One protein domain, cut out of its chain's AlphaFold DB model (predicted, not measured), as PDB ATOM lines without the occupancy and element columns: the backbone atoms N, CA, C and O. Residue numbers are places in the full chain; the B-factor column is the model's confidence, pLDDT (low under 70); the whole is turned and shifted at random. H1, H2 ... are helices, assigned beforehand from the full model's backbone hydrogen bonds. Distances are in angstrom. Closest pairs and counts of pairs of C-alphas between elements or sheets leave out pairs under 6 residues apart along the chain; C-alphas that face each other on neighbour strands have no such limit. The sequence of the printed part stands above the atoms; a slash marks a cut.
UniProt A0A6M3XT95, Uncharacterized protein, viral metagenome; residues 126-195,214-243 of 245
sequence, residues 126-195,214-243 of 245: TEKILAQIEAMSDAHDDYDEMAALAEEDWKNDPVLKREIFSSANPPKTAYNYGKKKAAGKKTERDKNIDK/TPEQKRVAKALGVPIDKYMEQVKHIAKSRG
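This is residues 126 to 195 and 214 to 243 of the 245 residues of an uncharacterized protein of viral metagenome (UniProt A0A6M3XT95). The model has two lobes: H1, H2 and H3 gather round the beginning of the long helix H4, and H5 and H6 form a separate L. H2 crosses H4, whose residues 183 to 194 stick out as a bare arm. The printed part has 100 residues with six named helices, H1 to H6 in chain order, and no named strand; the class is all helix. The whole is loose, with a radius of gyration of the C-alphas of 18.3 A and spans of 48 by 44 by 26 A.

H1 is residues 126 to 134, beginning at C-alpha 126 (50.439, 40.634, -15.431). H2 is residues 143 to 156, 20.5 A long, and H3 is residues 158 to 165. H4, residues 170 to 194, runs 36.4 A to C-alpha 194 at (32.855, 12.339, 10.561). H5 is residues 215 to 223. H6, residues 228 to 241, is 19.3 A long and ends at C-alpha 241 (40.092, 42.404, 9.949).

H4 is the hub. With residues 170 to 174 alone it touches H1 at a steep tilt of 63 degrees; the closest C-alphas, of Ile 133 and Pro 171, are 4.5 A apart. With residues 171 to 182 alone it touches H2, about perpendicular at 90 degrees; the closest C-alphas, of Met 146 and Gly 178, are 4.1 A apart. H3 and H4 touch only at the corner, with C-alphas 164 and 170 closest at 5.1 A. H5 and H6 touch about perpendicular at 76 degrees, with C-alphas 221 and 228 closest at 5.6 A; both are apart from H1 to H4. Every O i to N i+4 pair is within hydrogen-bond range in H1, H3, H4, H5 and H6, and 8 of 10 in H2.

The farthest C-alphas, of Lys 195 and Ala 223, are 53.6 A apart. Residues 196 to 213 are not printed, and C-alphas 195 and 214 are 45.1 A apart across the cut. Of the links printed whole, none is long. The pLDDT is under 70 in residues 126 to 140, 184 to 195 and 238 to 243.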
ATOM      1  N   THR A 126      50.819  41.248 -16.708       58.69
ATOM      2  CA  THR A 126      50.439  40.634 -15.431       58.69
ATOM      3  C   THR A 126      49.971  41.622 -14.360       58.69
ATOM      4  O   THR A 126      49.043  41.304 -13.633       58.69
ATOM      5  N   GLU A 127      50.565  42.812 -14.257       62.41
ATOM      6  CA  GLU A 127      50.191  43.833 -13.261       62.41
ATOM      7  C   GLU A 127      48.814  44.432 -13.569       62.41
ATOM      8  O   GLU A 127      48.040  44.705 -12.660       62.41
ATOM      9  N   LYS A 128      48.461  44.552 -14.855       62.78
ATOM     10  CA  LYS A 128      47.121  44.993 -15.275       62.78
ATOM     11  C   LYS A 128      46.041  43.979 -14.933       62.78
ATOM     12  O   LYS A 128      44.952  44.363 -14.528       62.78
ATOM     13  N   ILE A 129      46.346  42.695 -15.103       63.91
ATOM     14  CA  ILE A 129      45.430  41.613 -14.746       63.91
ATOM     15  C   ILE A 129      45.251  41.571 -13.227       63.91
ATOM     16  O   ILE A 129      44.121  41.499 -12.768       63.91
ATOM     17  N   LEU A 130      46.330  41.715 -12.451       68.56
ATOM     18  CA  LEU A 130      46.246  41.811 -10.991       68.56
ATOM     19  C   LEU A 130      45.408  43.016 -10.541       68.56
ATOM     20  O   LEU A 130      44.519  42.844  -9.720       68.56
ATOM     21  N   ALA A 131      45.594  44.189 -11.151       67.81
ATOM     22  CA  ALA A 131      44.789  45.374 -10.847       67.81
ATOM     23  C   ALA A 131      43.308  45.221 -11.244       67.81
ATOM     24  O   ALA A 131      42.434  45.766 -10.585       67.81
ATOM     25  N   GLN A 132      42.998  44.478 -12.314       67.62
ATOM     26  CA  GLN A 132      41.612  44.152 -12.678       67.62
ATOM     27  C   GLN A 132      40.975  43.149 -11.717       67.62
ATOM     28  O   GLN A 132      39.769  43.204 -11.497       67.62
ATOM     29  N   ILE A 133      41.773  42.222 -11.183       64.94
ATOM     30  CA  ILE A 133      41.340  41.277 -10.156       64.94
ATOM     31  C   ILE A 133      41.044  42.061  -8.879       64.94
ATOM     32  O   ILE A 133      39.949  41.923  -8.358       64.94
ATOM     33  N   GLU A 134      41.947  42.946  -8.461       65.50
ATOM     34  CA  GLU A 134      41.792  43.815  -7.290       65.50
ATOM     35  C   GLU A 134      40.614  44.797  -7.432       65.50
ATOM     36  O   GLU A 134      39.861  44.987  -6.493       65.50
ATOM     37  N   ALA A 135      40.369  45.353  -8.623       65.88
ATOM     38  CA  ALA A 135      39.240  46.259  -8.870       65.88
ATOM     39  C   ALA A 135      37.858  45.573  -8.894       65.88
ATOM     40  O   ALA A 135      36.840  46.261  -8.956       65.88
ATOM     41  N   MET A 136      37.802  44.235  -8.898       62.78
ATOM     42  CA  MET A 136      36.551  43.472  -8.787       62.78
ATOM     43  C   MET A 136      36.202  43.080  -7.346       62.78
ATOM     44  O   MET A 136      35.163  42.445  -7.157       62.78
ATOM     45  N   SER A 137      36.998  43.496  -6.353       59.88
ATOM     46  CA  SER A 137      36.706  43.308  -4.925       59.88
ATOM     47  C   SER A 137      35.298  43.779  -4.546       59.88
ATOM     48  O   SER A 137      34.576  43.085  -3.841       59.88
ATOM     49  N   ASP A 138      34.843  44.894  -5.125       59.56
ATOM     50  CA  ASP A 138      33.525  45.481  -4.851       59.56
ATOM     51  C   ASP A 138      32.344  44.709  -5.483       59.56
ATOM     52  O   ASP A 138      31.182  45.051  -5.257       59.56
ATOM     53  N   ALA A 139      32.598  43.699  -6.328       64.31
ATOM     54  CA  ALA A 139      31.542  42.985  -7.052       64.31
ATOM     55  C   ALA A 139      30.896  41.855  -6.234       64.31
ATOM     56  O   ALA A 139      29.720  41.542  -6.453       64.31
ATOM     57  N   HIS A 140      31.646  41.233  -5.321       66.12
ATOM     58  CA  HIS A 140      31.147  40.197  -4.416       66.12
ATOM     59  C   HIS A 140      31.823  40.326  -3.049       66.12
ATOM     60  O   HIS A 140      33.041  40.435  -2.991       66.12
ATOM     61  N   ASP A 141      31.049  40.234  -1.964       71.62
ATOM     62  CA  ASP A 141      31.564  40.370  -0.592       71.62
ATOM     63  C   ASP A 141      32.667  39.342  -0.262       71.62
ATOM     64  O   ASP A 141      33.581  39.642   0.495       71.62
ATOM     65  N   ASP A 142      32.609  38.146  -0.866       77.94
ATOM     66  CA  ASP A 142      33.584  37.057  -0.694       77.94
ATOM     67  C   ASP A 142      34.696  37.059  -1.761       77.94
ATOM     68  O   ASP A 142      35.486  36.115  -1.854       77.94
ATOM     69  N   TYR A 143      34.743  38.074  -2.629       77.69
ATOM     70  CA  TYR A 143      35.627  38.060  -3.789       77.69
ATOM     71  C   TYR A 143      37.102  38.012  -3.396       77.69
ATOM     72  O   TYR A 143      37.845  37.189  -3.935       77.69
ATOM     73  N   ASP A 144      37.509  38.865  -2.457       76.56
ATOM     74  CA  ASP A 144      38.907  39.019  -2.049       76.56
ATOM     75  C   ASP A 144      39.465  37.729  -1.444       76.56
ATOM     76  O   ASP A 144      40.576  37.310  -1.769       76.56
ATOM     77  N   GLU A 145      38.658  37.035  -0.645       80.19
ATOM     78  CA  GLU A 145      39.018  35.761  -0.016       80.19
ATOM     79  C   GLU A 145      39.219  34.663  -1.065       80.19
ATOM     80  O   GLU A 145      40.197  33.908  -1.050       80.19
ATOM     81  N   MET A 146      38.301  34.587  -2.032       84.19
ATOM     82  CA  MET A 146      38.372  33.600  -3.107       84.19
ATOM     83  C   MET A 146      39.517  33.913  -4.079       84.19
ATOM     84  O   MET A 146      40.213  33.000  -4.532       84.19
ATOM     85  N   ALA A 147      39.750  35.187  -4.388       80.44
ATOM     86  CA  ALA A 147      40.862  35.621  -5.222       80.44
ATOM     87  C   ALA A 147      42.213  35.351  -4.542       80.44
ATOM     88  O   ALA A 147      43.126  34.857  -5.205       80.44
ATOM     89  N   ALA A 148      42.325  35.557  -3.225       83.25
ATOM     90  CA  ALA A 148      43.525  35.238  -2.451       83.25
ATOM     91  C   ALA A 148      43.854  33.735  -2.489       83.25
ATOM     92  O   ALA A 148      45.006  33.354  -2.710       83.25
ATOM     93  N   LEU A 149      42.842  32.864  -2.379       84.75
ATOM     94  CA  LEU A 149      43.021  31.411  -2.511       84.75
ATOM     95  C   LEU A 149      43.553  30.996  -3.889       84.75
ATOM     96  O   LEU A 149      44.324  30.037  -3.983       84.75
ATOM     97  N   ALA A 150      43.122  31.686  -4.947       83.25
ATOM     98  CA  ALA A 150      43.632  31.484  -6.299       83.25
ATOM     99  C   ALA A 150      45.047  32.060  -6.469       83.25
ATOM    100  O   ALA A 150      45.870  31.471  -7.170       83.25
ATOM    101  N   GLU A 151      45.342  33.180  -5.807       84.19
ATOM    102  CA  GLU A 151      46.646  33.832  -5.846       84.19
ATOM    103  C   GLU A 151      47.744  33.000  -5.181       84.19
ATOM    104  O   GLU A 151      48.852  32.892  -5.716       84.19
ATOM    105  N   GLU A 152      47.449  32.387  -4.036       85.44
ATOM    106  CA  GLU A 152      48.365  31.456  -3.375       85.44
ATOM    107  C   GLU A 152      48.745  30.288  -4.291       85.44
ATOM    108  O   GLU A 152      49.917  29.912  -4.367       85.44
ATOM    109  N   ASP A 153      47.779  29.747  -5.035       82.69
ATOM    110  CA  ASP A 153      48.022  28.587  -5.887       82.69
ATOM    111  C   ASP A 153      48.698  28.966  -7.200       82.69
ATOM    112  O   ASP A 153      49.653  28.302  -7.593       82.69
ATOM    113  N   TRP A 154      48.305  30.058  -7.867       82.62
ATOM    114  CA  TRP A 154      48.946  30.442  -9.132       82.62
ATOM    115  C   TRP A 154      50.397  30.907  -8.946       82.62
ATOM    116  O   TRP A 154      51.152  31.016  -9.916       82.62
ATOM    117  N   LYS A 155      50.796  31.253  -7.708       83.12
ATOM    118  CA  LYS A 155      52.180  31.638  -7.383       83.12
ATOM    119  C   LYS A 155      53.080  30.409  -7.431       83.12
ATOM    120  O   LYS A 155      54.248  30.531  -7.792       83.12
ATOM    121  N   ASN A 156      52.502  29.252  -7.121       82.56
ATOM    122  CA  ASN A 156      53.174  27.966  -7.029       82.56
ATOM    123  C   ASN A 156      52.914  27.074  -8.260       82.56
ATOM    124  O   ASN A 156      53.743  26.222  -8.568       82.56
ATOM    125  N   ASP A 157      51.821  27.300  -8.996       84.06
ATOM    126  CA  ASP A 157      51.453  26.561 -10.205       84.06
ATOM    127  C   ASP A 157      51.442  27.465 -11.463       84.06
ATOM    128  O   ASP A 157      50.518  28.264 -11.679       84.06
ATOM    129  N   PRO A 158      52.449  27.329 -12.351       78.88
ATOM    130  CA  PRO A 158      52.513  28.094 -13.591       78.88
ATOM    131  C   PRO A 158      51.421  27.720 -14.609       78.88
ATOM    132  O   PRO A 158      51.115  28.536 -15.485       78.88
ATOM    133  N   VAL A 159      50.822  26.526 -14.523       83.25
ATOM    134  CA  VAL A 159      49.720  26.093 -15.399       83.25
ATOM    135  C   VAL A 159      48.442  26.826 -15.015       83.25
ATOM    136  O   VAL A 159      47.822  27.457 -15.874       83.25
ATOM    137  N   LEU A 160      48.117  26.842 -13.722       80.69
ATOM    138  CA  LEU A 160      46.983  27.585 -13.177       80.69
ATOM    139  C   LEU A 160      47.099  29.089 -13.452       80.69
ATOM    140  O   LEU A 160      46.138  29.739 -13.866       80.69
ATOM    141  N   LYS A 161      48.307  29.645 -13.300       81.69
ATOM    142  CA  LYS A 161      48.579  31.039 -13.660       81.69
ATOM    143  C   LYS A 161      48.244  31.319 -15.118       81.69
ATOM    144  O   LYS A 161      47.611  32.327 -15.424       81.69
ATOM    145  N   ARG A 162      48.650  30.435 -16.031       82.19
ATOM    146  CA  ARG A 162      48.342  30.586 -17.455       82.19
ATOM    147  C   ARG A 162      46.844  30.464 -17.714       82.19
ATOM    148  O   ARG A 162      46.326  31.257 -18.491       82.19
ATOM    149  N   GLU A 163      46.156  29.527 -17.071       80.06
ATOM    150  CA  GLU A 163      44.710  29.331 -17.207       80.06
ATOM    151  C   GLU A 163      43.918  30.575 -16.783       80.06
ATOM    152  O   GLU A 163      43.075  31.063 -17.536       80.06
ATOM    153  N   ILE A 164      44.250  31.154 -15.626       79.56
ATOM    154  CA  ILE A 164      43.554  32.332 -15.102       79.56
ATOM    155  C   ILE A 164      43.878  33.579 -15.935       79.56
ATOM    156  O   ILE A 164      42.966  34.278 -16.380       79.56
ATOM    157  N   PHE A 165      45.158  33.828 -16.229       80.56
ATOM    158  CA  PHE A 165      45.600  35.053 -16.910       80.56
ATOM    159  C   PHE A 165      45.314  35.048 -18.418       80.56
ATOM    160  O   PHE A 165      45.237  36.116 -19.018       80.56
ATOM    161  N   SER A 166      45.151  33.874 -19.036       80.50
ATOM    162  CA  SER A 166      44.784  33.762 -20.459       80.50
ATOM    163  C   SER A 166      43.270  33.690 -20.677       80.50
ATOM    164  O   SER A 166      42.822  33.613 -21.821       80.50
ATOM    165  N   SER A 167      42.473  33.670 -19.605       80.56
ATOM    166  CA  SER A 167      41.018  33.626 -19.711       80.56
ATOM    167  C   SER A 167      40.450  34.967 -20.189       80.56
ATOM    168  O   SER A 167      41.029  36.028 -19.961       80.56
ATOM    169  N   ALA A 168      39.277  34.936 -20.829       77.19
ATOM    170  CA  ALA A 168      38.595  36.148 -21.296       77.19
ATOM    171  C   ALA A 168      38.192  37.101 -20.150       77.19
ATOM    172  O   ALA A 168      37.931  38.277 -20.390       77.19
ATOM    173  N   ASN A 169      38.122  36.594 -18.914       80.69
ATOM    174  CA  ASN A 169      37.861  37.372 -17.708       80.69
ATOM    175  C   ASN A 169      38.667  36.777 -16.530       80.69
ATOM    176  O   ASN A 169      38.141  35.931 -15.799       80.69
ATOM    177  N   PRO A 170      39.938  37.186 -16.359       81.12
ATOM    178  CA  PRO A 170      40.808  36.676 -15.298       81.12
ATOM    179  C   PRO A 170      40.252  36.845 -13.872       81.12
ATOM    180  O   PRO A 170      40.303  35.865 -13.130       81.12
ATOM    181  N   PRO A 171      39.642  37.992 -13.503       80.81
ATOM    182  CA  PRO A 171      38.922  38.169 -12.233       80.81
ATOM    183  C   PRO A 171      37.899  37.078 -11.932       80.81
ATOM    184  O   PRO A 171      37.964  36.385 -10.916       80.81
ATOM    185  N   LYS A 172      36.986  36.842 -12.874       82.44
ATOM    186  CA  LYS A 172      35.938  35.833 -12.714       82.44
ATOM    187  C   LYS A 172      36.511  34.417 -12.627       82.44
ATOM    188  O   LYS A 172      35.970  33.574 -11.912       82.44
ATOM    189  N   THR A 173      37.580  34.133 -13.366       82.88
ATOM    190  CA  THR A 173      38.234  32.818 -13.353       82.88
ATOM    191  C   THR A 173      38.955  32.567 -12.026       82.88
ATOM    192  O   THR A 173      38.810  31.478 -11.473       82.88
ATOM    193  N   ALA A 174      39.640  33.576 -11.474       83.44
ATOM    194  CA  ALA A 174      40.264  33.522 -10.151       83.44
ATOM    195  C   ALA A 174      39.225  33.274  -9.046       83.44
ATOM    196  O   ALA A 174      39.349  32.321  -8.280       83.44
ATOM    197  N   TYR A 175      38.139  34.051  -9.042       82.69
ATOM    198  CA  TYR A 175      37.035  33.889  -8.094       82.69
ATOM    199  C   TYR A 175      36.407  32.489  -8.148       82.69
ATOM    200  O   TYR A 175      36.246  31.818  -7.129       82.69
ATOM    201  N   ASN A 176      36.093  31.994  -9.351       84.56
ATOM    202  CA  ASN A 176      35.510  30.661  -9.522       84.56
ATOM    203  C   ASN A 176      36.451  29.541  -9.061       84.56
ATOM    204  O   ASN A 176      35.982  28.517  -8.558       84.56
ATOM    205  N   TYR A 177      37.759  29.713  -9.255       88.44
ATOM    206  CA  TYR A 177      38.762  28.780  -8.761       88.44
ATOM    207  C   TYR A 177      38.791  28.766  -7.227       88.44
ATOM    208  O   TYR A 177      38.625  27.701  -6.626       88.44
ATOM    209  N   GLY A 178      38.894  29.942  -6.598       84.12
ATOM    210  CA  GLY A 178      38.844  30.097  -5.144       84.12
ATOM    211  C   GLY A 178      37.593  29.475  -4.532       84.12
ATOM    212  O   GLY A 178      37.685  28.658  -3.618       84.12
ATOM    213  N   LYS A 179      36.426  29.736  -5.131       85.88
ATOM    214  CA  LYS A 179      35.136  29.186  -4.693       85.88
ATOM    215  C   LYS A 179      35.075  27.661  -4.769       85.88
ATOM    216  O   LYS A 179      34.583  27.011  -3.845       85.88
ATOM    217  N   LYS A 180      35.602  27.063  -5.845       85.19
ATOM    218  CA  LYS A 180      35.709  25.596  -5.975       85.19
ATOM    219  C   LYS A 180      36.641  25.006  -4.917       85.19
ATOM    220  O   LYS A 180      36.316  23.974  -4.333       85.19
ATOM    221  N   LYS A 181      37.766  25.666  -4.640       83.19
ATOM    222  CA  LYS A 181      38.733  25.239  -3.622       83.19
ATOM    223  C   LYS A 181      38.159  25.345  -2.206       83.19
ATOM    224  O   LYS A 181      38.292  24.405  -1.425       83.19
ATOM    225  N   ALA A 182      37.468  26.438  -1.891       80.50
ATOM    226  CA  ALA A 182      36.783  26.630  -0.614       80.50
ATOM    227  C   ALA A 182      35.684  25.575  -0.392       80.50
ATOM    228  O   ALA A 182      35.596  24.985   0.687       80.50
ATOM    229  N   ALA A 183      34.906  25.256  -1.432       76.25
ATOM    230  CA  ALA A 183      33.918  24.179  -1.387       76.25
ATOM    231  C   ALA A 183      34.566  22.797  -1.164       76.25
ATOM    232  O   ALA A 183      34.078  22.021  -0.341       76.25
ATOM    233  N   GLY A 184      35.695  22.516  -1.829       63.69
ATOM    234  CA  GLY A 184      36.482  21.293  -1.635       63.69
ATOM    235  C   GLY A 184      36.999  21.135  -0.200       63.69
ATOM    236  O   GLY A 184      36.786  20.091   0.419       63.69
ATOM    237  N   LYS A 185      37.573  22.201   0.380       61.41
ATOM    238  CA  LYS A 185      38.039  22.220   1.779       61.41
ATOM    239  C   LYS A 185      36.910  21.987   2.784       61.41
ATOM    240  O   LYS A 185      37.118  21.294   3.777       61.41
ATOM    241  N   LYS A 186      35.711  22.528   2.533       58.72
ATOM    242  CA  LYS A 186      34.536  22.292   3.388       58.72
ATOM    243  C   LYS A 186      34.150  20.810   3.376       58.72
ATOM    244  O   LYS A 186      34.014  20.206   4.432       58.72
ATOM    245  N   THR A 187      34.126  20.187   2.195       58.47
ATOM    246  CA  THR A 187      33.839  18.750   2.085       58.47
ATOM    247  C   THR A 187      34.920  17.834   2.663       58.47
ATOM    248  O   THR A 187      34.581  16.757   3.142       58.47
ATOM    249  N   GLU A 188      36.201  18.208   2.637       55.09
ATOM    250  CA  GLU A 188      37.263  17.429   3.298       55.09
ATOM    251  C   GLU A 188      37.228  17.583   4.816       55.09
ATOM    252  O   GLU A 188      37.350  16.591   5.534       55.09
ATOM    253  N   ARG A 189      36.989  18.802   5.315       55.44
ATOM    254  CA  ARG A 189      36.826  19.059   6.747       55.44
ATOM    255  C   ARG A 189      35.637  18.290   7.313       55.44
ATOM    256  O   ARG A 189      35.791  17.630   8.333       55.44
ATOM    257  N   ASP A 190      34.501  18.296   6.624       56.38
ATOM    258  CA  ASP A 190      33.313  17.555   7.057       56.38
ATOM    259  C   ASP A 190      33.550  16.033   7.015       56.38
ATOM    260  O   ASP A 190      33.161  15.320   7.937       56.38
ATOM    261  N   LYS A 191      34.292  15.524   6.019       54.84
ATOM    262  CA  LYS A 191      34.682  14.100   5.947       54.84
ATOM    263  C   LYS A 191      35.696  13.680   7.020       54.84
ATOM    264  O   LYS A 191      35.658  12.526   7.447       54.84
ATOM    265  N   ASN A 192      36.582  14.580   7.452       52.12
ATOM    266  CA  ASN A 192      37.557  14.335   8.522       52.12
ATOM    267  C   ASN A 192      36.990  14.580   9.930       52.12
ATOM    268  O   ASN A 192      37.584  14.141  10.907       52.12
ATOM    269  N   ILE A 193      35.854  15.269  10.058       55.41
ATOM    270  CA  ILE A 193      35.115  15.357  11.325       55.41
ATOM    271  C   ILE A 193      34.309  14.073  11.546       55.41
ATOM    272  O   ILE A 193      34.292  13.546  12.655       55.41
ATOM    273  N   ASP A 194      33.692  13.543  10.488       53.44
ATOM    274  CA  ASP A 194      32.855  12.339  10.561       53.44
ATOM    275  C   ASP A 194      33.684  11.050  10.726       53.44
ATOM    276  O   ASP A 194      33.256  10.061  11.320       53.44
ATOM    277  N   LYS A 195      34.936  11.071  10.258       50.38
ATOM    278  CA  LYS A 195      35.947  10.064  10.583       50.38
ATOM    279  C   LYS A 195      36.866  10.668  11.621       50.38
ATOM    280  O   LYS A 195      37.766  11.391  11.236       50.38
ATOM    281  N   THR A 214      58.774  47.766  14.038       79.62
ATOM    282  CA  THR A 214      59.707  48.336  13.061       79.62
ATOM    283  C   THR A 214      59.924  49.829  13.345       79.62
ATOM    284  O   THR A 214      59.093  50.479  13.994       79.62
ATOM    285  N   PRO A 215      61.046  50.425  12.898       77.00
ATOM    286  CA  PRO A 215      61.291  51.858  13.073       77.00
ATOM    287  C   PRO A 215      60.163  52.741  12.516       77.00
ATOM    288  O   PRO A 215      59.853  53.772  13.111       77.00
ATOM    289  N   GLU A 216      59.517  52.322  11.426       75.12
ATOM    290  CA  GLU A 216      58.356  53.001  10.834       75.12
ATOM    291  C   GLU A 216      57.129  52.924  11.746       75.12
ATOM    292  O   GLU A 216      56.536  53.953  12.060       75.12
ATOM    293  N   GLN A 217      56.805  51.739  12.268       77.75
ATOM    294  CA  GLN A 217      55.687  51.546  13.199       77.75
ATOM    295  C   GLN A 217      55.844  52.397  14.467       77.75
ATOM    296  O   GLN A 217      54.879  52.984  14.952       77.75
ATOM    297  N   LYS A 218      57.077  52.549  14.969       81.50
ATOM    298  CA  LYS A 218      57.379  53.442  16.102       81.50
ATOM    299  C   LYS A 218      57.167  54.918  15.775       81.50
ATOM    300  O   LYS A 218      56.725  55.670  16.643       81.50
ATOM    301  N   ARG A 219      57.489  55.349  14.551       75.88
ATOM    302  CA  ARG A 219      57.255  56.733  14.106       75.88
ATOM    303  C   ARG A 219      55.767  57.025  13.982       75.88
ATOM    304  O   ARG A 219      55.332  58.052  14.488       75.88
ATOM    305  N   VAL A 220      55.001  56.109  13.393       77.19
ATOM    306  CA  VAL A 220      53.551  56.266  13.233       77.19
ATOM    307  C   VAL A 220      52.850  56.279  14.593       77.19
ATOM    308  O   VAL A 220      52.094  57.205  14.868       77.19
ATOM    309  N   ALA A 221      53.178  55.349  15.496       84.69
ATOM    310  CA  ALA A 221      52.641  55.353  16.860       84.69
ATOM    311  C   ALA A 221      52.917  56.683  17.590       84.69
ATOM    312  O   ALA A 221      52.031  57.242  18.235       84.69
ATOM    313  N   LYS A 222      54.129  57.240  17.428       84.06
ATOM    314  CA  LYS A 222      54.509  58.538  18.002       84.06
ATOM    315  C   LYS A 222      53.761  59.712  17.362       84.06
ATOM    316  O   LYS A 222      53.361  60.615  18.090       84.06
ATOM    317  N   ALA A 223      53.576  59.711  16.042       80.88
ATOM    318  CA  ALA A 223      52.834  60.750  15.322       80.88
ATOM    319  C   ALA A 223      51.348  60.771  15.712       80.88
ATOM    320  O   ALA A 223      50.759  61.840  15.836       80.88
ATOM    321  N   LEU A 224      50.774  59.595  15.975       80.31
ATOM    322  CA  LEU A 224      49.394  59.433  16.431       80.31
ATOM    323  C   LEU A 224      49.219  59.652  17.945       80.31
ATOM    324  O   LEU A 224      48.092  59.686  18.429       80.31
ATOM    325  N   GLY A 225      50.309  59.780  18.709       83.44
ATOM    326  CA  GLY A 225      50.262  59.910  20.169       83.44
ATOM    327  C   GLY A 225      49.769  58.650  20.897       83.44
ATOM    328  O   GLY A 225      49.335  58.733  22.044       83.44
ATOM    329  N   VAL A 226      49.824  57.481  20.249       84.62
ATOM    330  CA  VAL A 226      49.314  56.210  20.781       84.62
ATOM    331  C   VAL A 226      50.479  55.366  21.327       84.62
ATOM    332  O   VAL A 226      51.517  55.268  20.668       84.62
ATOM    333  N   PRO A 227      50.346  54.725  22.509       86.75
ATOM    334  CA  PRO A 227      51.348  53.784  23.010       86.75
ATOM    335  C   PRO A 227      51.648  52.682  21.988       86.75
ATOM    336  O   PRO A 227      50.725  52.141  21.380       86.75
ATOM    337  N   ILE A 228      52.928  52.331  21.814       79.25
ATOM    338  CA  ILE A 228      53.367  51.403  20.757       79.25
ATOM    339  C   ILE A 228      52.645  50.054  20.825       79.25
ATOM    340  O   ILE A 228      52.293  49.509  19.786       79.25
ATOM    341  N   ASP A 229      52.343  49.565  22.025       80.25
ATOM    342  CA  ASP A 229      51.647  48.293  22.220       80.25
ATOM    343  C   ASP A 229      50.207  48.355  21.692       80.25
ATOM    344  O   ASP A 229      49.782  47.467  20.957       80.25
ATOM    345  N   LYS A 230      49.499  49.466  21.946       81.25
ATOM    346  CA  LYS A 230      48.147  49.709  21.414       81.25
ATOM    347  C   LYS A 230      48.149  49.917  19.904       81.25
ATOM    348  O   LYS A 230      47.244  49.451  19.220       81.25
ATOM    349  N   TYR A 231      49.169  50.591  19.375       81.62
ATOM    350  CA  TYR A 231      49.335  50.739  17.931       81.62
ATOM    351  C   TYR A 231      49.586  49.380  17.262       81.62
ATOM    352  O   TYR A 231      48.976  49.073  16.245       81.62
ATOM    353  N   MET A 232      50.424  48.525  17.852       83.88
ATOM    354  CA  MET A 232      50.674  47.179  17.334       83.88
ATOM    355  C   MET A 232      49.451  46.269  17.466       83.88
ATOM    356  O   MET A 232      49.213  45.457  16.578       83.88
ATOM    357  N   GLU A 233      48.649  46.412  18.523       83.44
ATOM    358  CA  GLU A 233      47.345  45.754  18.627       83.44
ATOM    359  C   GLU A 233      46.385  46.227  17.539       83.44
ATOM    360  O   GLU A 233      45.760  45.387  16.904       83.44
ATOM    361  N   GLN A 234      46.312  47.528  17.251       73.94
ATOM    362  CA  GLN A 234      45.506  48.054  16.145       73.94
ATOM    363  C   GLN A 234      46.004  47.557  14.791       73.94
ATOM    364  O   GLN A 234      45.196  47.134  13.978       73.94
ATOM    365  N   VAL A 235      47.315  47.524  14.553       76.19
ATOM    366  CA  VAL A 235      47.898  46.956  13.329       76.19
ATOM    367  C   VAL A 235      47.574  45.468  13.215       76.19
ATOM    368  O   VAL A 235      47.201  45.017  12.138       76.19
ATOM    369  N   LYS A 236      47.643  44.707  14.315       76.12
ATOM    370  CA  LYS A 236      47.216  43.301  14.352       76.12
ATOM    371  C   LYS A 236      45.715  43.157  14.125       76.12
ATOM    372  O   LYS A 236      45.309  42.224  13.451       76.12
ATOM    373  N   HIS A 237      44.897  44.058  14.659       70.38
ATOM    374  CA  HIS A 237      43.446  44.018  14.513       70.38
ATOM    375  C   HIS A 237      43.013  44.409  13.101       70.38
ATOM    376  O   HIS A 237      42.107  43.786  12.573       70.38
ATOM    377  N   ILE A 238      43.701  45.371  12.478       65.25
ATOM    378  CA  ILE A 238      43.550  45.754  11.071       65.25
ATOM    379  C   ILE A 238      44.041  44.623  10.171       65.25
ATOM    380  O   ILE A 238      43.395  44.321   9.182       65.25
ATOM    381  N   ALA A 239      45.148  43.959  10.512       60.31
ATOM    382  CA  ALA A 239      45.629  42.785   9.787       60.31
ATOM    383  C   ALA A 239      44.697  41.575   9.954       60.31
ATOM    384  O   ALA A 239      44.546  40.797   9.026       60.31
ATOM    385  N   LYS A 240      44.043  41.437  11.114       55.47
ATOM    386  CA  LYS A 240      43.051  40.393  11.399       55.47
ATOM    387  C   LYS A 240      41.690  40.698  10.769       55.47
ATOM    388  O   LYS A 240      41.021  39.770  10.356       55.47
ATOM    389  N   SER A 241      41.300  41.969  10.663       50.47
ATOM    390  CA  SER A 241      40.092  42.404   9.949       50.47
ATOM    391  C   SER A 241      40.305  42.546   8.440       50.47
ATOM    392  O   SER A 241      39.341  42.696   7.709       50.47
ATOM    393  N   ARG A 242      41.562  42.558   7.979       46.72
ATOM    394  CA  ARG A 242      41.963  42.426   6.566       46.72
ATOM    395  C   ARG A 242      42.386  40.996   6.206       46.72
ATOM    396  O   ARG A 242      42.810  40.765   5.084       46.72
ATOM    397  N   GLY A 243      42.353  40.075   7.168       47.72
ATOM    398  CA  GLY A 243      42.823  38.691   7.044       47.72
ATOM    399  C   GLY A 243      41.862  37.680   7.672       47.72
ATOM    400  O   GLY A 243      42.294  36.617   8.113       47.72
TER     401      GLY A 243